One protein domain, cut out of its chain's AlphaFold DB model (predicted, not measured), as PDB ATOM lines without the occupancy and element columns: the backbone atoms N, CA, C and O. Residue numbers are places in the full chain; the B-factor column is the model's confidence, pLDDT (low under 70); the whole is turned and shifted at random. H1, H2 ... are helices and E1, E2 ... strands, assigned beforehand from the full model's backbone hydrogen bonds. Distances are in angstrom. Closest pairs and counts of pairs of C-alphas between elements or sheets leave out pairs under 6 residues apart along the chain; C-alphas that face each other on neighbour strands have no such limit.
ATOM      1  N   GLU A  36      24.848 -15.422 102.609       51.81
ATOM      2  CA  GLU A  36      23.528 -15.606 103.223       51.81
ATOM      3  C   GLU A  36      23.000 -17.046 103.106       51.81
ATOM      4  O   GLU A  36      22.092 -17.440 103.837       51.81
ATOM      5  N   LEU A  37      23.557 -17.838 102.186       52.44
ATOM      6  CA  LEU A  37      23.237 -19.249 102.017       52.44
ATOM      7  C   LEU A  37      24.123 -20.158 102.883       52.44
ATOM      8  O   LEU A  37      23.718 -21.280 103.156       52.44
ATOM      9  N   SER A  38      25.278 -19.690 103.370       55.50
ATOM     10  CA  SER A  38      26.198 -20.483 104.206       55.50
ATOM     11  C   SER A  38      25.543 -21.081 105.469       55.50
ATOM     12  O   SER A  38      25.688 -22.282 105.690       55.50
ATOM     13  N   PRO A  39      24.717 -20.343 106.251       56.06
ATOM     14  CA  PRO A  39      24.038 -20.893 107.434       56.06
ATOM     15  C   PRO A  39      22.984 -21.965 107.117       56.06
ATOM     16  O   PRO A  39      22.413 -22.561 108.026       56.06
ATOM     17  N   LEU A  40      22.669 -22.171 105.837       53.78
ATOM     18  CA  LEU A  40      21.642 -23.099 105.380       53.78
ATOM     19  C   LEU A  40      22.215 -24.480 105.032       53.78
ATOM     20  O   LEU A  40      21.450 -25.328 104.582       53.78
ATOM     21  N   TYR A  41      23.514 -24.722 105.231       58.25
ATOM     22  CA  TYR A  41      24.154 -26.013 104.967       58.25
ATOM     23  C   TYR A  41      25.000 -26.435 106.177       58.25
ATOM     24  O   TYR A  41      25.979 -25.760 106.495       58.25
ATOM     25  N   PRO A  42      24.632 -27.522 106.880       54.12
ATOM     26  CA  PRO A  42      25.386 -28.000 108.031       54.12
ATOM     27  C   PRO A  42      26.662 -28.707 107.559       54.12
ATOM     28  O   PRO A  42      26.650 -29.902 107.279       54.12
ATOM     29  N   LEU A  43      27.757 -27.954 107.466       56.88
ATOM     30  CA  LEU A  43      29.102 -28.484 107.245       56.88
ATOM     31  C   LEU A  43      29.770 -28.772 108.590       56.88
ATOM     32  O   LEU A  43      29.640 -27.975 109.523       56.88
ATOM     33  N   ALA A  44      30.496 -29.886 108.698       52.88
ATOM     34  CA  ALA A  44      31.346 -30.108 109.862       52.88
ATOM     35  C   ALA A  44      32.545 -29.140 109.848       52.88
ATOM     36  O   ALA A  44      32.947 -28.623 108.803       52.88
ATOM     37  N   GLU A  45      33.125 -28.872 111.017       48.12
ATOM     38  CA  GLU A  45      34.223 -27.913 111.140       48.12
ATOM     39  C   GLU A  45      35.455 -28.383 110.344       48.12
ATOM     40  O   GLU A  45      36.028 -29.437 110.611       48.12
ATOM     41  N   GLY A  46      35.827 -27.607 109.320       55.66
ATOM     42  CA  GLY A  46      36.881 -27.945 108.356       55.66
ATOM     43  C   GLY A  46      36.391 -28.528 107.022       55.66
ATOM     44  O   GLY A  46      37.177 -28.575 106.073       55.66
ATOM     45  N   GLU A  47      35.116 -28.912 106.889       57.56
ATOM     46  CA  GLU A  47      34.571 -29.372 105.609       57.56
ATOM     47  C   GLU A  47      34.389 -28.229 104.604       57.56
ATOM     48  O   GLU A  47      33.988 -27.110 104.929       57.56
ATOM     49  N   LYS A  48      34.665 -28.542 103.334       59.12
ATOM     50  CA  LYS A  48      34.486 -27.643 102.196       59.12
ATOM     51  C   LYS A  48      33.699 -28.361 101.107       59.12
ATOM     52  O   LYS A  48      34.185 -29.325 100.516       59.12
ATOM     53  N   LEU A  49      32.510 -27.845 100.804       64.31
ATOM     54  CA  LEU A  49      31.843 -28.087  99.522       64.31
ATOM     55  C   LEU A  49      32.768 -27.675  98.369       64.31
ATOM     56  O   LEU A  49      33.563 -26.741  98.526       64.31
ATOM     57  N   LEU A  50      32.610 -28.295  97.192       61.53
ATOM     58  CA  LEU A  50      33.366 -27.928  95.980       61.53
ATOM     59  C   LEU A  50      33.356 -26.418  95.698       61.53
ATOM     60  O   LEU A  50      34.347 -25.860  95.235       61.53
ATOM     61  N   LEU A  51      32.263 -25.736  96.035       57.03
ATOM     62  CA  LEU A  51      32.093 -24.296  95.859       57.03
ATOM     63  C   LEU A  51      33.104 -23.424  96.631       57.03
ATOM     64  O   LEU A  51      33.356 -22.291  96.238       57.03
ATOM     65  N   HIS A  52      33.721 -23.944  97.695       54.53
ATOM     66  CA  HIS A  52      34.806 -23.266  98.418       54.53
ATOM     67  C   HIS A  52      36.199 -23.567  97.832       54.53
ATOM     68  O   HIS A  52      37.213 -23.252  98.457       54.53
ATOM     69  N   SER A  53      36.275 -24.255  96.690       54.94
ATOM     70  CA  SER A  53      37.527 -24.690  96.046       54.94
ATOM     71  C   SER A  53      37.540 -24.523  94.521       54.94
ATOM     72  O   SER A  53      38.609 -24.596  93.924       54.94
ATOM     73  N   VAL A  54      36.388 -24.295  93.884       50.84
ATOM     74  CA  VAL A  54      36.254 -24.148  92.428       50.84
ATOM     75  C   VAL A  54      36.026 -22.681  92.063       50.84
ATOM     76  O   VAL A  54      35.036 -22.076  92.474       50.84
ATOM     77  N   GLU A  55      36.921 -22.111  91.254       54.84
ATOM     78  CA  GLU A  55      36.718 -20.785  90.661       54.84
ATOM     79  C   GLU A  55      35.575 -20.808  89.621       54.84
ATOM     80  O   GLU A  55      35.492 -21.763  88.839       54.84
ATOM     81  N   PRO A  56      34.733 -19.755  89.522       50.41
ATOM     82  CA  PRO A  56      33.608 -19.695  88.574       50.41
ATOM     83  C   PRO A  56      33.979 -19.883  87.092       50.41
ATOM     84  O   PRO A  56      33.121 -20.192  86.264       50.41
ATOM     85  N   ASP A  57      35.255 -19.711  86.747       54.03
ATOM     86  CA  ASP A  57      35.760 -19.792  85.378       54.03
ATOM     87  C   ASP A  57      36.258 -21.199  84.994       54.03
ATOM     88  O   ASP A  57      36.680 -21.407  83.856       54.03
ATOM     89  N   TRP A  58      36.156 -22.196  85.889       51.81
ATOM     90  CA  TRP A  58      36.787 -23.517  85.736       51.81
ATOM     91  C   TRP A  58      36.500 -24.238  84.408       51.81
ATOM     92  O   TRP A  58      37.396 -24.925  83.913       51.81
ATOM     93  N   PHE A  59      35.313 -24.081  83.802       49.66
ATOM     94  CA  PHE A  59      35.005 -24.619  82.462       49.66
ATOM     95  C   PHE A  59      34.739 -23.549  81.384       49.66
ATOM     96  O   PHE A  59      34.292 -23.892  80.285       49.66
ATOM     97  N   LYS A  60      35.017 -22.256  81.619       49.53
ATOM     98  CA  LYS A  60      34.946 -21.258  80.535       49.53
ATOM     99  C   LYS A  60      35.993 -21.600  79.473       49.53
ATOM    100  O   LYS A  60      37.172 -21.747  79.771       49.53
ATOM    101  N   GLY A  61      35.547 -21.791  78.233       48.56
ATOM    102  CA  GLY A  61      36.403 -22.223  77.122       48.56
ATOM    103  C   GLY A  61      36.826 -23.701  77.143       48.56
ATOM    104  O   GLY A  61      37.352 -24.174  76.140       48.56
ATOM    105  N   LYS A  62      36.557 -24.463  78.215       48.06
ATOM    106  CA  LYS A  62      36.804 -25.912  78.240       48.06
ATOM    107  C   LYS A  62      35.571 -26.651  77.727       48.06
ATOM    108  O   LYS A  62      34.516 -26.652  78.363       48.06
ATOM    109  N   THR A  63      35.694 -27.323  76.587       51.41
ATOM    110  CA  THR A  63      34.775 -28.411  76.241       51.41
ATOM    111  C   THR A  63      34.916 -29.520  77.283       51.41
ATOM    112  O   THR A  63      36.027 -29.865  77.684       51.41
ATOM    113  N   LEU A  64      33.802 -30.104  77.727       54.00
ATOM    114  CA  LEU A  64      33.839 -31.299  78.566       54.00
ATOM    115  C   LEU A  64      34.087 -32.503  77.646       54.00
ATOM    116  O   LEU A  64      33.151 -33.192  77.260       54.00
ATOM    117  N   TRP A  65      35.350 -32.694  77.235       49.72
ATOM    118  CA  TRP A  65      35.786 -33.715  76.260       49.72
ATOM    119  C   TRP A  65      35.366 -35.149  76.633       49.72
ATOM    120  O   TRP A  65      35.362 -36.022  75.772       49.72
ATOM    121  N   SER A  66      35.032 -35.386  77.902       61.41
ATOM    122  CA  SER A  66      34.605 -36.666  78.461       61.41
ATOM    123  C   SER A  66      33.088 -36.883  78.524       61.41
ATOM    124  O   SER A  66      32.673 -37.965  78.927       61.41
ATOM    125  N   TRP A  67      32.241 -35.906  78.180       73.06
ATOM    126  CA  TRP A  67      30.792 -36.132  78.243       73.06
ATOM    127  C   TRP A  67      30.336 -37.084  77.121       73.06
ATOM    128  O   TRP A  67      30.709 -36.857  75.964       73.06
ATOM    129  N   PRO A  68      29.520 -38.117  77.416       73.12
ATOM    130  CA  PRO A  68      28.974 -39.004  76.393       73.12
ATOM    131  C   PRO A  68      28.221 -38.212  75.325       73.12
ATOM    132  O   PRO A  68      27.388 -37.369  75.651       73.12
ATOM    133  N   SER A  69      28.487 -38.500  74.052       72.81
ATOM    134  CA  SER A  69      27.747 -37.902  72.936       72.81
ATOM    135  C   SER A  69      27.388 -38.950  71.893       72.81
ATOM    136  O   SER A  69      28.233 -39.725  71.433       72.81
ATOM    137  N   ALA A  70      26.115 -38.984  71.503       78.81
ATOM    138  CA  ALA A  70      25.593 -39.974  70.565       78.81
ATOM    139  C   ALA A  70      25.866 -39.557  69.108       78.81
ATOM    140  O   ALA A  70      24.964 -39.210  68.343       78.81
ATOM    141  N   SER A  71      27.142 -39.554  68.707       82.44
ATOM    142  CA  SER A  71      27.520 -39.222  67.327       82.44
ATOM    143  C   SER A  71      26.902 -40.208  66.323       82.44
ATOM    144  O   SER A  71      26.767 -41.397  66.611       82.44
ATOM    145  N   ARG A  72      26.572 -39.754  65.105       84.00
ATOM    146  CA  ARG A  72      25.963 -40.637  64.088       84.00
ATOM    147  C   ARG A  72      26.843 -41.858  63.775       84.00
ATOM    148  O   ARG A  72      26.336 -42.969  63.738       84.00
ATOM    149  N   ASN A  73      28.162 -41.662  63.685       83.38
ATOM    150  CA  ASN A  73      29.131 -42.749  63.498       83.38
ATOM    151  C   ASN A  73      29.137 -43.755  64.665       83.38
ATOM    152  O   ASN A  73      29.420 -44.928  64.444       83.38
ATOM    153  N   TRP A  74      28.862 -43.306  65.898       86.31
ATOM    154  CA  TRP A  74      28.711 -44.198  67.051       86.31
ATOM    155  C   TRP A  74      27.446 -45.045  66.912       86.31
ATOM    156  O   TRP A  74      27.535 -46.265  66.971       86.31
ATOM    157  N   ILE A  75      26.299 -44.415  66.639       88.94
ATOM    158  CA  ILE A  75      25.011 -45.104  66.455       88.94
ATOM    159  C   ILE A  75      25.105 -46.150  65.332       88.94
ATOM    160  O   ILE A  75      24.756 -47.309  65.551       88.94
ATOM    161  N   ASP A  76      25.668 -45.778  64.175       88.06
ATOM    162  CA  ASP A  76      25.891 -46.686  63.041       88.06
ATOM    163  C   ASP A  76      26.789 -47.885  63.425       88.06
ATOM    164  O   ASP A  76      26.599 -49.001  62.931       88.06
ATOM    165  N   TRP A  77      27.768 -47.681  64.320       88.31
ATOM    166  CA  TRP A  77      28.646 -48.747  64.814       88.31
ATOM    167  C   TRP A  77      27.942 -49.655  65.830       88.31
ATOM    168  O   TRP A  77      28.071 -50.876  65.723       88.31
ATOM    169  N   VAL A  78      27.135 -49.101  66.747       90.94
ATOM    170  CA  VAL A  78      26.299 -49.896  67.666       90.94
ATOM    171  C   VAL A  78      25.346 -50.783  66.864       90.94
ATOM    172  O   VAL A  78      25.376 -51.997  67.039       90.94
ATOM    173  N   ASP A  79      24.586 -50.223  65.919       91.19
ATOM    174  CA  ASP A  79      23.609 -50.959  65.099       91.19
ATOM    175  C   ASP A  79      24.256 -52.046  64.216       91.19
ATOM    176  O   ASP A  79      23.621 -53.047  63.862       91.19
ATOM    177  N   ARG A  80      25.525 -51.863  63.831       88.44
ATOM    178  CA  ARG A  80      26.331 -52.863  63.114       88.44
ATOM    179  C   ARG A  80      26.756 -54.008  64.034       88.44
ATOM    180  O   ARG A  80      26.553 -55.167  63.676       88.44
ATOM    181  N   VAL A  81      27.348 -53.704  65.189       89.75
ATOM    182  CA  VAL A  81      27.866 -54.732  66.108       89.75
ATOM    183  C   VAL A  81      26.720 -55.467  66.812       89.75
ATOM    184  O   VAL A  81      26.802 -56.682  66.985       89.75
ATOM    185  N   GLU A  82      25.601 -54.794  67.093       92.25
ATOM    186  CA  GLU A  82      24.373 -55.383  67.644       92.25
ATOM    187  C   GLU A  82      23.870 -56.561  66.796       92.25
ATOM    188  O   GLU A  82      23.599 -57.636  67.333       92.25
ATOM    189  N   LYS A  83      23.837 -56.415  65.463       90.25
ATOM    190  CA  LYS A  83      23.409 -57.482  64.534       90.25
ATOM    191  C   LYS A  83      24.255 -58.755  64.627       90.25
ATOM    192  O   LYS A  83      23.761 -59.828  64.295       90.25
ATOM    193  N   ALA A  84      25.514 -58.647  65.059       88.44
ATOM    194  CA  ALA A  84      26.444 -59.771  65.172       88.44
ATOM    195  C   ALA A  84      26.645 -60.273  66.616       88.44
ATOM    196  O   ALA A  84      26.994 -61.437  66.818       88.44
ATOM    197  N   LYS A  85      26.477 -59.402  67.621       90.50
ATOM    198  CA  LYS A  85      26.876 -59.642  69.022       90.50
ATOM    199  C   LYS A  85      25.774 -59.350  70.049       90.50
ATOM    200  O   LYS A  85      25.986 -59.606  71.230       90.50
ATOM    201  N   GLY A  86      24.589 -58.900  69.634       89.88
ATOM    202  CA  GLY A  86      23.490 -58.523  70.531       89.88
ATOM    203  C   GLY A  86      23.079 -59.619  71.521       89.88
ATOM    204  O   GLY A  86      22.867 -59.327  72.694       89.88
ATOM    205  N   GLU A  87      23.055 -60.890  71.105       90.12
ATOM    206  CA  GLU A  87      22.777 -62.010  72.023       90.12
ATOM    207  C   GLU A  87      23.888 -62.214  73.068       90.12
ATOM    208  O   GLU A  87      23.589 -62.499  74.224       90.12
ATOM    209  N   VAL A  88      25.157 -61.967  72.715       88.88
ATOM    210  CA  VAL A  88      26.277 -61.984  73.678       88.88
ATOM    211  C   VAL A  88      26.087 -60.876  74.718       88.88
ATOM    212  O   VAL A  88      26.228 -61.117  75.916       88.88
ATOM    213  N   TRP A  89      25.689 -59.676  74.283       91.75
ATOM    214  CA  TRP A  89      25.419 -58.544  75.174       91.75
ATOM    215  C   TRP A  89      24.224 -58.785  76.105       91.75
ATOM    216  O   TRP A  89      24.263 -58.379  77.269       91.75
ATOM    217  N   LYS A  90      23.176 -59.469  75.625       90.94
ATOM    218  CA  LYS A  90      22.023 -59.884  76.441       90.94
ATOM    219  C   LYS A  90      22.430 -60.923  77.485       90.94
ATOM    220  O   LYS A  90      22.118 -60.745  78.658       90.94
ATOM    221  N   SER A  91      23.188 -61.955  77.102       86.62
ATOM    222  CA  SER A  91      23.715 -62.962  78.040       86.62
ATOM    223  C   SER A  91      24.622 -62.341  79.113       86.62
ATOM    224  O   SER A  91      24.493 -62.654  80.303       86.62
ATOM    225  N   ALA A  92      25.491 -61.405  78.717       84.62
ATOM    226  CA  ALA A  92      26.337 -60.634  79.628       84.62
ATOM    227  C   ALA A  92      25.545 -59.635  80.500       84.62
ATOM    228  O   ALA A  92      25.996 -59.289  81.592       84.62
ATOM    229  N   GLY A  93      24.333 -59.238  80.099       87.75
ATOM    230  CA  GLY A  93      23.511 -58.261  80.821       87.75
ATOM    231  C   GLY A  93      24.019 -56.823  80.681       87.75
ATOM    232  O   GLY A  93      23.897 -56.042  81.619       87.75
ATOM    233  N   ILE A  94      24.621 -56.504  79.529       91.44
ATOM    234  CA  ILE A  94      25.133 -55.167  79.171       91.44
ATOM    235  C   ILE A  94      24.355 -54.525  78.010       91.44
ATOM    236  O   ILE A  94      24.611 -53.377  77.663       91.44
ATOM    237  N   TYR A  95      23.414 -55.255  77.400       92.69
ATOM    238  CA  TYR A  95      22.664 -54.817  76.219       92.69
ATOM    239  C   TYR A  95      21.957 -53.467  76.424       92.69
ATOM    240  O   TYR A  95      22.156 -52.555  75.623       92.69
ATOM    241  N   ASP A  96      21.194 -53.309  77.508       91.44
ATOM    242  CA  ASP A  96      20.439 -52.077  77.776       91.44
ATOM    243  C   ASP A  96      21.371 -50.876  78.015       91.44
ATOM    244  O   ASP A  96      21.134 -49.784  77.499       91.44
ATOM    245  N   ALA A  97      22.503 -51.101  78.689       92.06
ATOM    246  CA  ALA A  97      23.538 -50.095  78.929       92.06
ATOM    247  C   ALA A  97      24.280 -49.672  77.642       92.06
ATOM    248  O   ALA A  97      24.740 -48.532  77.526       92.06
ATOM    249  N   ILE A  98      24.386 -50.567  76.653       92.69
ATOM    250  CA  ILE A  98      24.890 -50.239  75.314       92.69
ATOM    251  C   ILE A  98      23.827 -49.466  74.523       92.69
ATOM    252  O   ILE A  98      24.158 -48.441  73.928       92.69
ATOM    253  N   GLN A  99      22.552 -49.868  74.556       92.38
ATOM    254  CA  GLN A  99      21.477 -49.114  73.894       92.38
ATOM    255  C   GLN A  99      21.322 -47.700  74.474       92.38
ATOM    256  O   GLN A  99      21.094 -46.755  73.720       92.38
ATOM    257  N   LEU A 100      21.532 -47.522  75.784       90.56
ATOM    258  CA  LEU A 100      21.538 -46.207  76.428       90.56
ATOM    259  C   LEU A 100      22.546 -45.246  75.774       90.56
ATOM    260  O   LEU A 100      22.224 -44.073  75.603       90.56
ATOM    261  N   SER A 101      23.707 -45.743  75.325       90.06
ATOM    262  CA  SER A 101      24.761 -44.937  74.681       90.06
ATOM    263  C   SER A 101      24.380 -44.338  73.317       90.06
ATOM    264  O   SER A 101      25.089 -43.463  72.818       90.06
ATOM    265  N   LYS A 102      23.272 -44.786  72.709       90.50
ATOM    266  CA  LYS A 102      22.701 -44.201  71.479       90.50
ATOM    267  C   LYS A 102      21.866 -42.948  71.755       90.50
ATOM    268  O   LYS A 102      21.501 -42.255  70.809       90.50
ATOM    269  N   ASN A 103      21.555 -42.661  73.020       87.31
ATOM    270  CA  ASN A 103      20.833 -41.459  73.418       87.31
ATOM    271  C   ASN A 103      21.824 -40.355  73.781       87.31
ATOM    272  O   ASN A 103      22.767 -40.579  74.540       87.31
ATOM    273  N   ASP A 104      21.584 -39.152  73.267       81.50
ATOM    274  CA  ASP A 104      22.324 -37.970  73.689       81.50
ATOM    275  C   ASP A 104      21.735 -37.464  75.013       81.50
ATOM    276  O   ASP A 104      20.528 -37.226  75.108       81.50
ATOM    277  N   ILE A 105      22.569 -37.338  76.046       80.94
ATOM    278  CA  ILE A 105      22.156 -36.811  77.351       80.94
ATOM    279  C   ILE A 105      22.583 -35.341  77.387       80.94
ATOM    280  O   ILE A 105      23.774 -35.074  77.572       80.94
ATOM    281  N   PRO A 106      21.667 -34.370  77.201       79.00
ATOM    282  CA  PRO A 106      22.044 -32.965  77.153       79.00
ATOM    283  C   PRO A 106      22.598 -32.517  78.509       79.00
ATOM    284  O   PRO A 106      21.940 -32.647  79.542       79.00
ATOM    285  N   ILE A 107      23.812 -31.964  78.500       76.69
ATOM    286  CA  ILE A 107      24.421 -31.381  79.694       76.69
ATOM    287  C   ILE A 107      23.880 -29.969  79.936       76.69
ATOM    288  O   ILE A 107      24.338 -28.991  79.341       76.69
ATOM    289  N   ASP A 108      22.926 -29.857  80.856       81.88
ATOM    290  CA  ASP A 108      22.612 -28.578  81.486       81.88
ATOM    291  C   ASP A 108      23.770 -28.204  82.425       81.88
ATOM    292  O   ASP A 108      23.936 -28.759  83.515       81.88
ATOM    293  N   LYS A 109      24.624 -27.294  81.950       76.44
ATOM    294  CA  LYS A 109      25.808 -26.844  82.687       76.44
ATOM    295  C   LYS A 109      25.421 -26.082  83.948       76.44
ATOM    296  O   LYS A 109      26.061 -26.283  84.973       76.44
ATOM    297  N   ASP A 110      24.384 -25.253  83.884       75.56
ATOM    298  CA  ASP A 110      23.970 -24.388  84.989       75.56
ATOM    299  C   ASP A 110      23.352 -25.227  86.115       75.56
ATOM    300  O   ASP A 110      23.688 -25.045  87.290       75.56
ATOM    301  N   LEU A 111      22.553 -26.239  85.762       79.38
ATOM    302  CA  LEU A 111      22.058 -27.238  86.707       79.38
ATOM    303  C   LEU A 111      23.188 -28.105  87.285       79.38
ATOM    304  O   LEU A 111      23.189 -28.377  88.487       79.38
ATOM    305  N   LEU A 112      24.171 -28.513  86.470       78.56
ATOM    306  CA  LEU A 112      25.332 -29.266  86.953       78.56
ATOM    307  C   LEU A 112      26.168 -28.441  87.944       78.56
ATOM    308  O   LEU A 112      26.550 -28.968  88.988       78.56
ATOM    309  N   TYR A 113      26.408 -27.155  87.674       72.62
ATOM    310  CA  TYR A 113      27.058 -26.252  88.629       72.62
ATOM    311  C   TYR A 113      26.263 -26.149  89.928       72.62
ATOM    312  O   TYR A 113      26.830 -26.333  91.006       72.62
ATOM    313  N   ALA A 114      24.952 -25.906  89.836       76.50
ATOM    314  CA  ALA A 114      24.080 -25.814  91.000       76.50
ATOM    315  C   ALA A 114      24.083 -27.110  91.832       76.50
ATOM    316  O   ALA A 114      24.080 -27.038  93.057       76.50
ATOM    317  N   ALA A 115      24.151 -28.286  91.201       80.00
ATOM    318  CA  ALA A 115      24.286 -29.564  91.898       80.00
ATOM    319  C   ALA A 115      25.671 -29.729  92.552       80.00
ATOM    320  O   ALA A 115      25.758 -30.061  93.735       80.00
ATOM    321  N   LEU A 116      26.758 -29.456  91.817       78.19
ATOM    322  CA  LEU A 116      28.135 -29.560  92.319       78.19
ATOM    323  C   LEU A 116      28.410 -28.610  93.492       78.19
ATOM    324  O   LEU A 116      29.221 -28.944  94.352       78.19
ATOM    325  N   CYS A 117      27.697 -27.483  93.591       74.44
ATOM    326  CA  CYS A 117      27.747 -26.600  94.759       74.44
ATOM    327  C   CYS A 117      27.449 -27.324  96.081       74.44
ATOM    328  O   CYS A 117      27.997 -26.939  97.107       74.44
ATOM    329  N   TYR A 118      26.622 -28.375  96.059       79.06
ATOM    330  CA  TYR A 118      26.266 -29.172  97.237       79.06
ATOM    331  C   TYR A 118      27.140 -30.414  97.419       79.06
ATOM    332  O   TYR A 118      26.961 -31.136  98.395       79.06
ATOM    333  N   TRP A 119      28.063 -30.703  96.499       83.31
ATOM    334  CA  TRP A 119      28.876 -31.914  96.552       83.31
ATOM    335  C   TRP A 119      30.048 -31.771  97.527       83.31
ATOM    336  O   TRP A 119      30.907 -30.892  97.387       83.31
ATOM    337  N   SER A 120      30.102 -32.692  98.485       78.69
ATOM    338  CA  SER A 120      31.242 -32.910  99.367       78.69
ATOM    339  C   SER A 120      32.151 -33.994  98.779       78.69
ATOM    340  O   SER A 120      31.717 -35.126  98.541       78.69
ATOM    341  N   ILE A 121      33.428 -33.657  98.558       73.56
ATOM    342  CA  ILE A 121      34.441 -34.631  98.114       73.56
ATOM    343  C   ILE A 121      34.718 -35.659  99.223       73.56
ATOM    344  O   ILE A 121      34.849 -36.842  98.917       73.56
ATOM    345  N   SER A 122      34.784 -35.230 100.492       75.00
ATOM    346  CA  SER A 122      35.113 -36.098 101.637       75.00
ATOM    347  C   SER A 122      34.104 -37.232 101.804       75.00
ATOM    348  O   SER A 122      34.491 -38.371 102.055       75.00
ATOM    349  N   THR A 123      32.813 -36.941 101.619       77.62
ATOM    350  CA  THR A 123      31.736 -37.926 101.786       77.62
ATOM    351  C   THR A 123      31.223 -38.519 100.473       77.62
ATOM    352  O   THR A 123      30.397 -39.430 100.516       77.62
ATOM    353  N   ASN A 124      31.687 -38.030  99.313       80.81
ATOM    354  CA  ASN A 124      31.211 -38.429  97.980       80.81
ATOM    355  C   ASN A 124      29.666 -38.368  97.890       80.81
ATOM    356  O   ASN A 124      29.001 -39.309  97.446       80.81
ATOM    357  N   SER A 125      29.084 -37.269  98.385       84.50
ATOM    358  CA  SER A 125      27.633 -37.060  98.453       84.50
ATOM    359  C   SER A 125      27.259 -35.580  98.373       84.50
ATOM    360  O   SER A 125      28.041 -34.704  98.737       84.50
ATOM    361  N   PHE A 126      26.023 -35.297  97.967       85.06
ATOM    362  CA  PHE A 126      25.404 -33.981  98.073       85.06
ATOM    363  C   PHE A 126      24.904 -33.723  99.501       85.06
ATOM    364  O   PHE A 126      24.353 -34.616 100.146       85.06
ATOM    365  N   HIS A 127      25.093 -32.504  99.998       81.12
ATOM    366  CA  HIS A 127      24.685 -32.058 101.330       81.12
ATOM    367  C   HIS A 127      23.530 -31.060 101.209       81.12
ATOM    368  O   HIS A 127      23.710 -29.928 100.760       81.12
ATOM    369  N   PHE A 128      22.329 -31.474 101.618       78.31
ATOM    370  CA  PHE A 128      21.128 -30.641 101.613       78.31
ATOM    371  C   PHE A 128      20.616 -30.390 103.038       78.31
ATOM    372  O   PHE A 128      20.953 -31.106 103.977       78.31
ATOM    373  N   ARG A 129      19.711 -29.413 103.201       73.88
ATOM    374  CA  ARG A 129      19.048 -29.115 104.491       73.88
ATOM    375  C   ARG A 129      18.282 -30.287 105.105       73.88
ATOM    376  O   ARG A 129      18.053 -30.295 106.306       73.88
ATOM    377  N   PHE A 130      17.870 -31.247 104.282       78.38
ATOM    378  CA  PHE A 130      17.168 -32.463 104.695       78.38
ATOM    379  C   PHE A 130      18.103 -33.680 104.847       78.38
ATOM    380  O   PHE A 130      17.622 -34.795 105.029       78.38
ATOM    381  N   GLY A 131      19.424 -33.478 104.781       79.94
ATOM    382  CA  GLY A 131      20.442 -34.510 104.978       79.94
ATOM    383  C   GLY A 131      21.332 -34.756 103.758       79.94
ATOM    384  O   GLY A 131      21.267 -34.063 102.740       79.94
ATOM    385  N   MET A 132      22.189 -35.769 103.886       84.88
ATOM    386  CA  MET A 132      23.076 -36.228 102.817       84.88
ATOM    387  C   MET A 132      22.296 -37.063 101.793       84.88
ATOM    388  O   MET A 132      21.508 -37.932 102.162       84.88
ATOM    389  N   MET A 133      22.562 -36.846 100.508       86.31
ATOM    390  CA  MET A 133      21.989 -37.611  99.400       86.31
ATOM    391  C   MET A 133      23.080 -37.889  98.366       86.31
ATOM    392  O   MET A 133      23.898 -37.023  98.081       86.31
ATOM    393  N   GLY A 134      23.118 -39.074  97.769       86.31
ATOM    394  CA  GLY A 134      24.113 -39.400  96.748       86.31
ATOM    395  C   GLY A 134      23.633 -40.526  95.841       86.31
ATOM    396  O   GLY A 134      22.730 -41.263  96.239       86.31
ATOM    397  N   PRO A 135      24.212 -40.665  94.636       85.00
ATOM    398  CA  PRO A 135      23.874 -41.756  93.732       85.00
ATOM    399  C   PRO A 135      24.261 -43.096  94.368       85.00
ATOM    400  O   PRO A 135      25.424 -43.333  94.700       85.00
ATOM    401  N   THR A 136      23.282 -43.977  94.538       86.06
ATOM    402  CA  THR A 136      23.478 -45.328  95.068       86.06
ATOM    403  C   THR A 136      23.756 -46.327  93.944       86.06
ATOM    404  O   THR A 136      23.531 -46.061  92.762       86.06
ATOM    405  N   VAL A 137      24.197 -47.538  94.307       85.50
ATOM    406  CA  VAL A 137      24.306 -48.652  93.347       85.50
ATOM    407  C   VAL A 137      22.952 -48.958  92.697       85.50
ATOM    408  O   VAL A 137      22.912 -49.274  91.513       85.50
ATOM    409  N   LEU A 138      21.842 -48.818  93.432       86.94
ATOM    410  CA  LEU A 138      20.504 -49.066  92.896       86.94
ATOM    411  C   LEU A 138      20.103 -48.021  91.844       86.94
ATOM    412  O   LEU A 138      19.494 -48.388  90.842       86.94
ATOM    413  N   ASP A 139      20.494 -46.758  92.020       89.44
ATOM    414  CA  ASP A 139      20.244 -45.703  91.029       89.44
ATOM    415  C   ASP A 139      21.037 -45.961  89.740       89.44
ATOM    416  O   ASP A 139      20.499 -45.839  88.641       89.44
ATOM    417  N   ILE A 140      22.295 -46.403  89.858       86.12
ATOM    418  CA  ILE A 140      23.131 -46.785  88.706       86.12
ATOM    419  C   ILE A 140      22.506 -47.972  87.958       86.12
ATOM    420  O   ILE A 140      22.417 -47.944  86.730       86.12
ATOM    421  N   VAL A 141      22.036 -48.994  88.680       88.88
ATOM    422  CA  VAL A 141      21.314 -50.150  88.114       88.88
ATOM    423  C   VAL A 141      20.037 -49.707  87.399       88.88
ATOM    424  O   VAL A 141      19.787 -50.141  86.279       88.88
ATOM    425  N   ALA A 142      19.249 -48.817  88.007       88.00
ATOM    426  CA  ALA A 142      18.004 -48.316  87.426       88.00
ATOM    427  C   ALA A 142      18.232 -47.466  86.163       88.00
ATOM    428  O   ALA A 142      17.438 -47.543  85.230       88.00
ATOM    429  N   LEU A 143      19.316 -46.682  86.120       85.62
ATOM    430  CA  LEU A 143      19.681 -45.857  84.965       85.62
ATOM    431  C   LEU A 143      20.288 -46.668  83.814       85.62
ATOM    432  O   LEU A 143      20.006 -46.380  82.656       85.62
ATOM    433  N   THR A 144      21.135 -47.656  84.117       85.44
ATOM    434  CA  THR A 144      21.932 -48.375  83.102       85.44
ATOM    435  C   THR A 144      21.378 -49.746  82.718       85.44
ATOM    436  O   THR A 144      21.792 -50.299  81.706       85.44
ATOM    437  N   GLY A 145      20.493 -50.339  83.523       87.25
ATOM    438  CA  GLY A 145      20.054 -51.731  83.368       87.25
ATOM    439  C   GLY A 145      21.115 -52.779  83.742       87.25
ATOM    440  O   GLY A 145      20.848 -53.977  83.657       87.25
ATOM    441  N   LEU A 146      22.315 -52.365  84.176       87.94
ATOM    442  CA  LEU A 146      23.383 -53.285  84.570       87.94
ATOM    443  C   LEU A 146      22.986 -54.094  85.809       87.94
ATOM    444  O   LEU A 146      22.408 -53.576  86.761       87.94
ATOM    445  N   ARG A 147      23.346 -55.381  85.829       80.88
ATOM    446  CA  ARG A 147      23.049 -56.268  86.963       80.88
ATOM    447  C   ARG A 147      23.964 -55.940  88.160       80.88
ATOM    448  O   ARG A 147      25.180 -55.976  87.990       80.88
ATOM    449  N   PRO A 148      23.430 -55.699  89.377       75.56
ATOM    450  CA  PRO A 148      24.251 -55.457  90.573       75.56
ATOM    451  C   PRO A 148      24.955 -56.719  91.089       75.56
ATOM    452  O   PRO A 148      25.883 -56.627  91.887       75.56
ATOM    453  N   HIS A 149      24.491 -57.894  90.661       72.12
ATOM    454  CA  HIS A 149      25.069 -59.195  90.971       72.12
ATOM    455  C   HIS A 149      25.751 -59.790  89.729       72.12
ATOM    456  O   HIS A 149      25.214 -59.740  88.617       72.12
ATOM    457  N   GLY A 150      26.910 -60.403  89.929       68.12
ATOM    458  CA  GLY A 150      27.701 -61.036  88.881       68.12
ATOM    459  C   GLY A 150      28.936 -61.706  89.472       68.12
ATOM    460  O   GLY A 150      29.166 -61.636  90.679       68.12
ATOM    461  N   GLU A 151      29.714 -62.358  88.617       64.38
ATOM    462  CA  GLU A 151      31.030 -62.878  88.984       64.38
ATOM    463  C   GLU A 151      32.006 -61.714  89.222       64.38
ATOM    464  O   GLU A 151      31.938 -60.684  88.543       64.38
ATOM    465  N   GLU A 152      32.883 -61.835  90.219       60.03
ATOM    466  CA  GLU A 152      33.763 -60.729  90.592       60.03
ATOM    467  C   GLU A 152      34.809 -60.483  89.496       60.03
ATOM    468  O   GLU A 152      35.590 -61.363  89.138       60.03
ATOM    469  N   VAL A 153      34.860 -59.250  88.982       55.00
ATOM    470  CA  VAL A 153      35.761 -58.860  87.883       55.00
ATOM    471  C   VAL A 153      37.235 -59.137  88.213       55.00
ATOM    472  O   VAL A 153      38.016 -59.400  87.302       55.00
ATOM    473  N   SER A 154      37.619 -59.141  89.495       52.59
ATOM    474  CA  SER A 154      38.971 -59.488  89.956       52.59
ATOM    475  C   SER A 154      39.380 -60.929  89.614       52.59
ATOM    476  O   SER A 154      40.533 -61.149  89.241       52.59
ATOM    477  N   ALA A 155      38.444 -61.886  89.653       43.19
ATOM    478  CA  ALA A 155      38.682 -63.279  89.282       43.19
ATOM    479  C   ALA A 155      38.912 -63.427  87.769       43.19
ATOM    480  O   ALA A 155      39.803 -64.156  87.337       43.19
ATOM    481  N   ILE A 156      38.169 -62.664  86.960       50.59
ATOM    482  CA  ILE A 156      38.297 -62.669  85.495       50.59
ATOM    483  C   ILE A 156      39.586 -61.946  85.052       50.59
ATOM    484  O   ILE A 156      40.253 -62.360  84.104       50.59
ATOM    485  N   LEU A 157      39.997 -60.897  85.777       49.72
ATOM    486  CA  LEU A 157      41.228 -60.141  85.511       49.72
ATOM    487  C   LEU A 157      42.533 -60.875  85.858       49.72
ATOM    488  O   LEU A 157      43.604 -60.385  85.492       49.72
ATOM    489  N   GLY A 158      42.461 -62.031  86.527       43.69
ATOM    490  CA  GLY A 158      43.612 -62.905  86.778       43.69
ATOM    491  C   GLY A 158      44.168 -63.586  85.518       43.69
ATOM    492  O   GLY A 158      45.257 -64.162  85.550       43.69
ATOM    493  N   MET A 159      43.459 -63.515  84.385       42.56
ATOM    494  CA  MET A 159      43.923 -64.064  83.111       42.56
ATOM    495  C   MET A 159      45.029 -63.213  82.463       42.56
ATOM    496  O   MET A 159      44.753 -62.280  81.720       42.56
ATOM    497  N   SER A 160      46.276 -63.638  82.697       42.19
ATOM    498  CA  SER A 160      47.491 -63.426  81.887       42.19
ATOM    499  C   SER A 160      47.769 -62.021  81.321       42.19
ATOM    500  O   SER A 160      47.128 -61.550  80.380       42.19
ATOM    501  N   GLU A 161      48.902 -61.438  81.736       47.31
ATOM    502  CA  GLU A 161      49.497 -60.230  81.130       47.31
ATOM    503  C   GLU A 161      49.690 -60.326  79.597       47.31
ATOM    504  O   GLU A 161      49.800 -59.302  78.921       47.31
ATOM    505  N   SER A 162      49.688 -61.536  79.020       43.97
ATOM    506  CA  SER A 162      49.862 -61.771  77.579       43.97
ATOM    507  C   SER A 162      48.698 -61.313  76.689       43.97
ATOM    508  O   SER A 162      48.867 -61.281  75.474       43.97
ATOM    509  N   ALA A 163      47.523 -60.986  77.240       42.00
ATOM    510  CA  ALA A 163      46.395 -60.478  76.445       42.00
ATOM    511  C   ALA A 163      46.523 -58.979  76.096       42.00
ATOM    512  O   ALA A 163      45.854 -58.488  75.189       42.00
ATOM    513  N   CYS A 164      47.406 -58.232  76.770       46.31
ATOM    514  CA  CYS A 164      47.533 -56.776  76.625       46.31
ATOM    515  C   CYS A 164      48.276 -56.299  75.353       46.31
ATOM    516  O   CYS A 164      48.735 -55.158  75.296       46.31
ATOM    517  N   ASP A 165      48.362 -57.130  74.313       44.06
ATOM    518  CA  ASP A 165      49.097 -56.831  73.077       44.06
ATOM    519  C   ASP A 165      48.334 -55.912  72.088       44.06
ATOM    520  O   ASP A 165      48.928 -55.420  71.129       44.06
ATOM    521  N   ILE A 166      47.054 -55.589  72.342       46.22
ATOM    522  CA  ILE A 166      46.260 -54.632  71.528       46.22
ATOM    523  C   ILE A 166      46.859 -53.211  71.521       46.22
ATOM    524  O   ILE A 166      46.668 -52.468  70.556       46.22
ATOM    525  N   LEU A 167      47.687 -52.857  72.513       46.47
ATOM    526  CA  LEU A 167      48.464 -51.606  72.508       46.47
ATOM    527  C   LEU A 167      49.398 -51.464  71.285       46.47
ATOM    528  O   LEU A 167      49.881 -50.368  71.020       46.47
ATOM    529  N   LYS A 168      49.624 -52.531  70.502       42.44
ATOM    530  CA  LYS A 168      50.385 -52.494  69.241       42.44
ATOM    531  C   LYS A 168      49.616 -51.915  68.040       42.44
ATOM    532  O   LYS A 168      50.242 -51.671  67.012       42.44
ATOM    533  N   TYR A 169      48.298 -51.688  68.136       39.09
ATOM    534  CA  TYR A 169      47.456 -51.255  67.000       39.09
ATOM    535  C   TYR A 169      46.644 -49.966  67.223       39.09
ATOM    536  O   TYR A 169      45.882 -49.559  66.340       39.09
ATOM    537  N   GLY A 170      46.802 -49.301  68.368       42.25
ATOM    538  CA  GLY A 170      46.208 -47.993  68.646       42.25
ATOM    539  C   GLY A 170      47.265 -47.030  69.171       42.25
ATOM    540  O   GLY A 170      47.763 -47.216  70.278       42.25
ATOM    541  N   ASN A 171      47.606 -45.995  68.396       38.47
ATOM    542  CA  ASN A 171      48.452 -44.919  68.909       38.47
ATOM    543  C   ASN A 171      47.690 -44.168  70.006       38.47
ATOM    544  O   ASN A 171      46.623 -43.611  69.747       38.47
ATOM    545  N   ILE A 172      48.260 -44.120  71.210       44.12
ATOM    546  CA  ILE A 172      47.743 -43.309  72.313       44.12
ATOM    547  C   ILE A 172      48.046 -41.838  71.996       44.12
ATOM    548  O   ILE A 172      49.112 -41.327  72.331       44.12
ATOM    549  N   TYR A 173      47.104 -41.158  71.344       37.59
ATOM    550  CA  TYR A 173      47.103 -39.704  71.197       37.59
ATOM    551  C   TYR A 173      45.966 -39.111  72.035       37.59
ATOM    552  O   TYR A 173      44.835 -39.587  71.984       37.59
ATOM    553  N   ASN A 174      46.268 -38.059  72.800       34.16
ATOM    554  CA  ASN A 174      45.303 -37.260  73.566       34.16
ATOM    555  C   ASN A 174      44.355 -38.071  74.470       34.16
ATOM    556  O   ASN A 174      43.144 -37.862  74.460       34.16
ATOM    557  N   ASN A 175      44.921 -38.976  75.278       40.84
ATOM    558  CA  ASN A 175      44.228 -39.647  76.388       40.84
ATOM    559  C   ASN A 175      42.978 -40.472  75.986       40.84
ATOM    560  O   ASN A 175      42.187 -40.868  76.832       40.84
ATOM    561  N   SER A 176      42.795 -40.778  74.700       43.16
ATOM    562  CA  SER A 176      41.704 -41.623  74.214       43.16
ATOM    563  C   SER A 176      42.240 -42.661  73.239       43.16
ATOM    564  O   SER A 176      42.887 -42.328  72.245       43.16
ATOM    565  N   LEU A 177      41.945 -43.934  73.505       47.28
ATOM    566  CA  LEU A 177      42.201 -45.032  72.572       47.28
ATOM    567  C   LEU A 177      41.111 -45.040  71.490       47.28
ATOM    568  O   LEU A 177      40.278 -45.942  71.390       47.28
ATOM    569  N   PHE A 178      41.121 -44.011  70.645       47.59
ATOM    570  CA  PHE A 178      40.395 -44.065  69.388       47.59
ATOM    571  C   PHE A 178      41.059 -45.118  68.492       47.59
ATOM    572  O   PHE A 178      42.206 -44.956  68.073       47.59
ATOM    573  N   HIS A 179      40.315 -46.160  68.119       51.09
ATOM    574  CA  HIS A 179      40.615 -46.969  66.937       51.09
ATOM    575  C   HIS A 179      39.772 -46.456  65.750       51.09
ATOM    576  O   HIS A 179      38.778 -47.092  65.384       51.09
ATOM    577  N   PRO A 180      40.144 -45.332  65.091       49.59
ATOM    578  CA  PRO A 180      39.392 -44.788  63.952       49.59
ATOM    579  C   PRO A 180      39.332 -45.759  62.762       49.59
ATOM    580  O   PRO A 180      38.499 -45.598  61.873       49.59
ATOM    581  N   LYS A 181      40.181 -46.799  62.767       54.88
ATOM    582  CA  LYS A 181      40.131 -47.932  61.840       54.88
ATOM    583  C   LYS A 181      38.725 -48.550  61.780       54.88
ATOM    584  O   LYS A 181      38.187 -48.657  60.687       54.88
ATOM    585  N   TYR A 182      38.104 -48.886  62.915       54.81
ATOM    586  CA  TYR A 182      36.810 -49.591  62.918       54.81
ATOM    587  C   TYR A 182      35.605 -48.662  62.703       54.81
ATOM    588  O   TYR A 182      34.680 -49.027  61.981       54.81
ATOM    589  N   LEU A 183      35.665 -47.416  63.192       56.78
ATOM    590  CA  LEU A 183      34.653 -46.387  62.895       56.78
ATOM    591  C   LEU A 183      34.491 -46.148  61.380       56.78
ATOM    592  O   LEU A 183      33.376 -45.929  60.911       56.78
ATOM    593  N   ASN A 184      35.577 -46.258  60.605       51.28
ATOM    594  CA  ASN A 184      35.548 -46.165  59.139       51.28
ATOM    595  C   ASN A 184      35.168 -47.487  58.430       51.28
ATOM    596  O   ASN A 184      34.637 -47.445  57.321       51.28
ATOM    597  N   VAL A 185      35.393 -48.653  59.054       52.22
ATOM    598  CA  VAL A 185      35.027 -49.988  58.516       52.22
ATOM    599  C   VAL A 185      33.508 -50.226  58.508       52.22
ATOM    600  O   VAL A 185      33.017 -51.036  57.717       52.22
ATOM    601  N   SER A 186      32.751 -49.443  59.283       50.78
ATOM    602  CA  SER A 186      31.276 -49.402  59.294       50.78
ATOM    603  C   SER A 186      30.613 -49.305  57.906       50.78
ATOM    604  O   SER A 186      29.451 -49.681  57.764       50.78
ATOM    605  N   LYS A 187      31.346 -48.861  56.872       50.75
ATOM    606  CA  LYS A 187      30.855 -48.662  55.498       50.75
ATOM    607  C   LYS A 187      31.186 -49.767  54.481       50.75
ATOM    608  O   LYS A 187      30.756 -49.623  53.340       50.75
ATOM    609  N   GLY A 188      31.950 -50.817  54.824       51.78
ATOM    610  CA  GLY A 188      32.547 -51.688  53.788       51.78
ATOM    611  C   GLY A 188      32.548 -53.209  53.987       51.78
ATOM    612  O   GLY A 188      32.486 -53.927  52.993       51.78
ATOM    613  N   GLU A 189      32.639 -53.729  55.215       51.44
ATOM    614  CA  GLU A 189      33.011 -55.143  55.431       51.44
ATOM    615  C   GLU A 189      31.882 -55.985  56.051       51.44
ATOM    616  O   GLU A 189      31.172 -55.520  56.941       51.44
ATOM    617  N   MET A 190      31.687 -57.222  55.575       59.00
ATOM    618  CA  MET A 190      30.426 -57.968  55.753       59.00
ATOM    619  C   MET A 190      30.267 -58.696  57.104       59.00
ATOM    620  O   MET A 190      29.157 -59.095  57.448       59.00
ATOM    621  N   ALA A 191      31.345 -58.876  57.871       73.88
ATOM    622  CA  ALA A 191      31.331 -59.573  59.158       73.88
ATOM    623  C   ALA A 191      32.093 -58.779  60.231       73.88
ATOM    624  O   ALA A 191      33.134 -58.191  59.948       73.88
ATOM    625  N   VAL A 192      31.574 -58.786  61.460       80.19
ATOM    626  CA  VAL A 192      32.207 -58.149  62.625       80.19
ATOM    627  C   VAL A 192      33.243 -59.103  63.216       80.19
ATOM    628  O   VAL A 192      32.903 -60.222  63.606       80.19
ATOM    629  N   THR A 193      34.501 -58.672  63.292       82.12
ATOM    630  CA  THR A 193      35.590 -59.480  63.863       82.12
ATOM    631  C   THR A 193      35.587 -59.434  65.395       82.12
ATOM    632  O   THR A 193      35.020 -58.526  66.006       82.12
ATOM    633  N   GLU A 194      36.249 -60.392  66.052       80.94
ATOM    634  CA  GLU A 194      36.421 -60.335  67.515       80.94
ATOM    635  C   GLU A 194      37.254 -59.112  67.945       80.94
ATOM    636  O   GLU A 194      36.973 -58.511  68.977       80.94
ATOM    637  N   GLU A 195      38.216 -58.681  67.122       77.69
ATOM    638  CA  GLU A 195      38.983 -57.445  67.339       77.69
ATOM    639  C   GLU A 195      38.100 -56.193  67.257       77.69
ATOM    640  O   GLU A 195      38.234 -55.293  68.087       77.69
ATOM    641  N   GLU A 196      37.172 -56.135  66.291       82.56
ATOM    642  CA  GLU A 196      36.180 -55.058  66.191       82.56
ATOM    643  C   GLU A 196      35.276 -55.044  67.433       82.56
ATOM    644  O   GLU A 196      35.036 -53.980  68.000       82.56
ATOM    645  N   HIS A 197      34.834 -56.215  67.906       86.31
ATOM    646  CA  HIS A 197      33.985 -56.339  69.094       86.31
ATOM    647  C   HIS A 197      34.701 -55.921  70.392       86.31
ATOM    648  O   HIS A 197      34.130 -55.161  71.175       86.31
ATOM    649  N   VAL A 198      35.955 -56.339  70.610       83.56
ATOM    650  CA  VAL A 198      36.767 -55.885  71.759       83.56
ATOM    651  C   VAL A 198      37.016 -54.374  71.683       83.56
ATOM    652  O   VAL A 198      36.870 -53.678  72.687       83.56
ATOM    653  N   SER A 199      37.328 -53.846  70.494       81.75
ATOM    654  CA  SER A 199      37.543 -52.404  70.281       81.75
ATOM    655  C   SER A 199      36.273 -51.582  70.535       81.75
ATOM    656  O   SER A 199      36.341 -50.502  71.120       81.75
ATOM    657  N   PHE A 200      35.113 -52.102  70.129       87.44
ATOM    658  CA  PHE A 200      33.802 -51.510  70.394       87.44
ATOM    659  C   PHE A 200      33.488 -51.481  71.895       87.44
ATOM    660  O   PHE A 200      33.142 -50.428  72.430       87.44
ATOM    661  N   LEU A 201      33.656 -52.613  72.592       88.69
ATOM    662  CA  LEU A 201      33.422 -52.700  74.037       88.69
ATOM    663  C   LEU A 201      34.350 -51.763  74.813       88.69
ATOM    664  O   LEU A 201      33.896 -51.090  75.733       88.69
ATOM    665  N   PHE A 202      35.621 -51.661  74.414       84.81
ATOM    666  CA  PHE A 202      36.546 -50.688  74.989       84.81
ATOM    667  C   PHE A 202      36.026 -49.248  74.830       84.81
ATOM    668  O   PHE A 202      35.947 -48.521  75.819       84.81
ATOM    669  N   ALA A 203      35.637 -48.855  73.611       82.06
ATOM    670  CA  ALA A 203      35.166 -47.502  73.316       82.06
ATOM    671  C   ALA A 203      33.857 -47.157  74.051       82.06
ATOM    672  O   ALA A 203      33.698 -46.033  74.529       82.06
ATOM    673  N   TRP A 204      32.941 -48.121  74.196       88.75
ATOM    674  CA  TRP A 204      31.739 -47.971  75.020       88.75
ATOM    675  C   TRP A 204      32.096 -47.730  76.496       88.75
ATOM    676  O   TRP A 204      31.623 -46.761  77.097       88.75
ATOM    677  N   LEU A 205      32.978 -48.561  77.066       86.69
ATOM    678  CA  LEU A 205      33.410 -48.437  78.461       86.69
ATOM    679  C   LEU A 205      34.093 -47.088  78.732       86.69
ATOM    680  O   LEU A 205      33.756 -46.430  79.716       86.69
ATOM    681  N   SER A 206      35.020 -46.651  77.870       79.62
ATOM    682  CA  SER A 206      35.754 -45.394  78.069       79.62
ATOM    683  C   SER A 206      34.891 -44.152  77.844       79.62
ATOM    684  O   SER A 206      34.965 -43.220  78.641       79.62
ATOM    685  N   ASN A 207      34.065 -44.130  76.792       78.50
ATOM    686  CA  ASN A 207      33.429 -42.896  76.315       78.50
ATOM    687  C   ASN A 207      31.979 -42.714  76.789       78.50
ATOM    688  O   ASN A 207      31.472 -41.596  76.740       78.50
ATOM    689  N   HIS A 208      31.301 -43.791  77.208       82.44
ATOM    690  CA  HIS A 208      29.877 -43.751  77.565       82.44
ATOM    691  C   HIS A 208      29.560 -44.285  78.968       82.44
ATOM    692  O   HIS A 208      28.548 -43.871  79.529       82.44
ATOM    693  N   LEU A 209      30.383 -45.178  79.541       85.44
ATOM    694  CA  LEU A 209      30.142 -45.723  80.887       85.44
ATOM    695  C   LEU A 209      30.992 -45.060  81.982       85.44
ATOM    696  O   LEU A 209      30.445 -44.636  82.998       85.44
ATOM    697  N   PHE A 210      32.317 -44.998  81.808       82.56
ATOM    698  CA  PHE A 210      33.225 -44.442  82.820       82.56
ATOM    699  C   PHE A 210      33.614 -42.985  82.570       82.56
ATOM    700  O   PHE A 210      33.905 -42.279  83.533       82.56
ATOM    701  N   CYS A 211      33.610 -42.537  81.311       76.12
ATOM    702  CA  CYS A 211      33.882 -41.147  80.928       76.12
ATOM    703  C   CYS A 211      35.244 -40.624  81.438       76.12
ATOM    704  O   CYS A 211      35.424 -39.430  81.679       76.12
ATOM    705  N   ASP A 212      36.210 -41.525  81.625       69.31
ATOM    706  CA  ASP A 212      37.515 -41.260  82.232       69.31
ATOM    707  C   ASP A 212      38.614 -41.699  81.255       69.31
ATOM    708  O   ASP A 212      38.676 -42.844  80.801       69.31
ATOM    709  N   SER A 213      39.455 -40.728  80.905       62.00
ATOM    710  CA  SER A 213      40.525 -40.829  79.914       62.00
ATOM    711  C   SER A 213      41.874 -41.246  80.514       62.00
ATOM    712  O   SER A 213      42.850 -41.429  79.791       62.00
ATOM    713  N   SER A 214      41.968 -41.402  81.837       66.88
ATOM    714  CA  SER A 214      43.228 -41.688  82.520       66.88
ATOM    715  C   SER A 214      43.851 -43.013  82.069       66.88
ATOM    716  O   SER A 214      43.181 -44.030  81.884       66.88
ATOM    717  N   VAL A 215      45.185 -43.041  81.974       65.69
ATOM    718  CA  VAL A 215      45.964 -44.233  81.584       65.69
ATOM    719  C   VAL A 215      45.645 -45.454  82.461       65.69
ATOM    720  O   VAL A 215      45.697 -46.594  81.995       65.69
ATOM    721  N   ASN A 216      45.293 -45.232  83.730       67.81
ATOM    722  CA  ASN A 216      44.872 -46.300  84.631       67.81
ATOM    723  C   ASN A 216      43.463 -46.804  84.306       67.81
ATOM    724  O   ASN A 216      43.290 -48.021  84.240       67.81
ATOM    725  N   MET A 217      42.491 -45.923  84.038       71.25
ATOM    726  CA  MET A 217      41.163 -46.355  83.600       71.25
ATOM    727  C   MET A 217      41.234 -47.095  82.264       71.25
ATOM    728  O   MET A 217      40.694 -48.190  82.154       71.25
ATOM    729  N   ILE A 218      42.000 -46.580  81.296       71.38
ATOM    730  CA  ILE A 218      42.249 -47.232  80.003       71.38
ATOM    731  C   ILE A 218      42.701 -48.687  80.199       71.38
ATOM    732  O   ILE A 218      42.101 -49.594  79.626       71.38
ATOM    733  N   LYS A 219      43.699 -48.949  81.057       71.75
ATOM    734  CA  LYS A 219      44.165 -50.321  81.344       71.75
ATOM    735  C   LYS A 219      43.055 -51.228  81.886       71.75
ATOM    736  O   LYS A 219      43.017 -52.403  81.521       71.75
ATOM    737  N   GLN A 220      42.175 -50.714  82.749       75.75
ATOM    738  CA  GLN A 220      41.063 -51.496  83.299       75.75
ATOM    739  C   GLN A 220      39.961 -51.720  82.253       75.75
ATOM    740  O   GLN A 220      39.506 -52.850  82.095       75.75
ATOM    741  N   CYS A 221      39.605 -50.695  81.473       78.25
ATOM    742  CA  CYS A 221      38.665 -50.793  80.355       78.25
ATOM    743  C   CYS A 221      39.112 -51.822  79.313       78.25
ATOM    744  O   CYS A 221      38.291 -52.616  78.870       78.25
ATOM    745  N   THR A 222      40.404 -51.879  78.958       74.81
ATOM    746  CA  THR A 222      40.928 -52.895  78.027       74.81
ATOM    747  C   THR A 222      40.727 -54.307  78.575       74.81
ATOM    748  O   THR A 222      40.209 -55.173  77.873       74.81
ATOM    749  N   LYS A 223      41.095 -54.546  79.840       77.00
ATOM    750  CA  LYS A 223      40.935 -55.860  80.484       77.00
ATOM    751  C   LYS A 223      39.457 -56.262  80.602       77.00
ATOM    752  O   LYS A 223      39.112 -57.407  80.324       77.00
ATOM    753  N   LEU A 224      38.582 -55.315  80.948       81.56
ATOM    754  CA  LEU A 224      37.138 -55.538  81.040       81.56
ATOM    755  C   LEU A 224      36.495 -55.783  79.662       81.56
ATOM    756  O   LEU A 224      35.650 -56.662  79.540       81.56
ATOM    757  N   ALA A 225      36.926 -55.079  78.611       84.44
ATOM    758  CA  ALA A 225      36.462 -55.313  77.242       84.44
ATOM    759  C   ALA A 225      36.813 -56.728  76.750       84.44
ATOM    760  O   ALA A 225      35.965 -57.399  76.165       84.44
ATOM    761  N   PHE A 226      38.023 -57.215  77.048       80.06
ATOM    762  CA  PHE A 226      38.402 -58.608  76.791       80.06
ATOM    763  C   PHE A 226      37.533 -59.604  77.562       80.06
ATOM    764  O   PHE A 226      37.032 -60.551  76.963       80.06
ATOM    765  N   ALA A 227      37.323 -59.386  78.865       80.94
ATOM    766  CA  ALA A 227      36.470 -60.234  79.697       80.94
ATOM    767  C   ALA A 227      35.032 -60.331  79.150       80.94
ATOM    768  O   ALA A 227      34.487 -61.425  79.015       80.94
ATOM    769  N   LEU A 228      34.442 -59.192  78.772       84.62
ATOM    770  CA  LEU A 228      33.092 -59.116  78.205       84.62
ATOM    771  C   LEU A 228      32.996 -59.736  76.800       84.62
ATOM    772  O   LEU A 228      31.967 -60.320  76.466       84.62
ATOM    773  N   ALA A 229      34.054 -59.658  75.987       82.50
ATOM    774  CA  ALA A 229      34.109 -60.320  74.682       82.50
ATOM    775  C   ALA A 229      34.319 -61.841  74.784       82.50
ATOM    776  O   ALA A 229      33.795 -62.588  73.959       82.50
ATOM    777  N   ALA A 230      35.080 -62.294  75.786       72.50
ATOM    778  CA  ALA A 230      35.413 -63.698  76.021       72.50
ATOM    779  C   ALA A 230      34.346 -64.470  76.820       72.50
ATOM    780  O   ALA A 230      34.472 -65.688  76.963       72.50
ATOM    781  N   ALA A 231      33.318 -63.783  77.337       61.53
ATOM    782  CA  ALA A 231      32.247 -64.378  78.132       61.53
ATOM    783  C   ALA A 231      31.676 -65.635  77.436       61.53
ATOM    784  O   ALA A 231      31.317 -65.580  76.252       61.53
TER     785      ALA A 231
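What this domain is: This is residues 36 to 231 of the 589 residues of the protein "uncharacterized protein LOC104222341" of Nicotiana sylvestris (UniProt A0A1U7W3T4). You will see a cluster of helices at one end and a thin, open arm at the other. In the cluster H9 and H10 cross, and the kinked H2, with H3 folded back on it, covers one side of H9; the arm holds H4, the small strand hairpin E1 and E2, and H1 at its far tip. The printed part has 196 residues, mostly helix, in the order H1 H2 H3 H4 E1 E2 H5 H6 H7 H8 H9 H10, and the two strands are antiparallel. It is only just loose, close to compact, with a radius of gyration of the C-alphas of 19.8 A, and elongated, spanning 64 by 39 by 29 A.

Where its parts are: Find C-alpha 36 at (23.528, -15.606, 103.223), where H1, residues 36 to 40, begins. H2 runs from C-alpha 72 at (25.963, -40.637, 64.088) to residue 92, 25.3 A, with a kink of 86 degrees near residue 85. Then come H3, 95 to 100, H4, 109 to 116, E1, 125 to 128, E2, 131 to 133, H5, 137 to 144, H6, 153 to 156, H7, 161 to 168, and H8, 180 to 185. H9, 194 to 210, is 22.3 A long; H10, 215 to 230, is 22.8 A long and ends at C-alpha 230, (35.413, -63.698, 76.021).

How they stand to each other: Start at H2, the hub. H2 and H3 form a helical hairpin, touching at C-alphas 89 and 95, 4.8 A. Residues 73 to 77 of H2 only just touch H8, with 3 pairs of C-alphas within 8 A, the closest 73 and 183 at 6.6 A. Residues 81 to 85 only just touch H9, also with 3 pairs, the closest 81 and 197 at 7.0 A. H9 and H10 touch at a steep tilt of 49 degrees, opposite ways; C-alphas 201 and 225 are closest, 5.1 A. H5 only just touches H3, with 3 pairs, the closest 97 and 144 at 4.8 A. H6 and H7 are close to H10 but not clearly touching, at 6.5 A and 7.7 A. In the hairpin E1 and E2, N 126 and O 133 are 2.7 A apart. H1 and H4 touch no helix. Every O i to N i+4 pair is within hydrogen-bond range in H3, H4, H5, H8 and H10, but 13 of 17 in H2, 11 of 13 in H9, 0 of 1 in H1 and 0 of 4 in H7, where 1 of 2 and 2 of 5 O i to N i+3 pairs are; H6 is too short for an i+4 pair.

The domain as a whole: The C-alphas of Glu 36 and Met 190 are the two farthest apart, 64.0 A. The printed part has no cut; the links H1 to H2 and H7 to H8 are long. The mean pLDDT of the printed part is 70.6, and residues 36 to 66, 150 to 190, 212 to 216 and 231 are under 70.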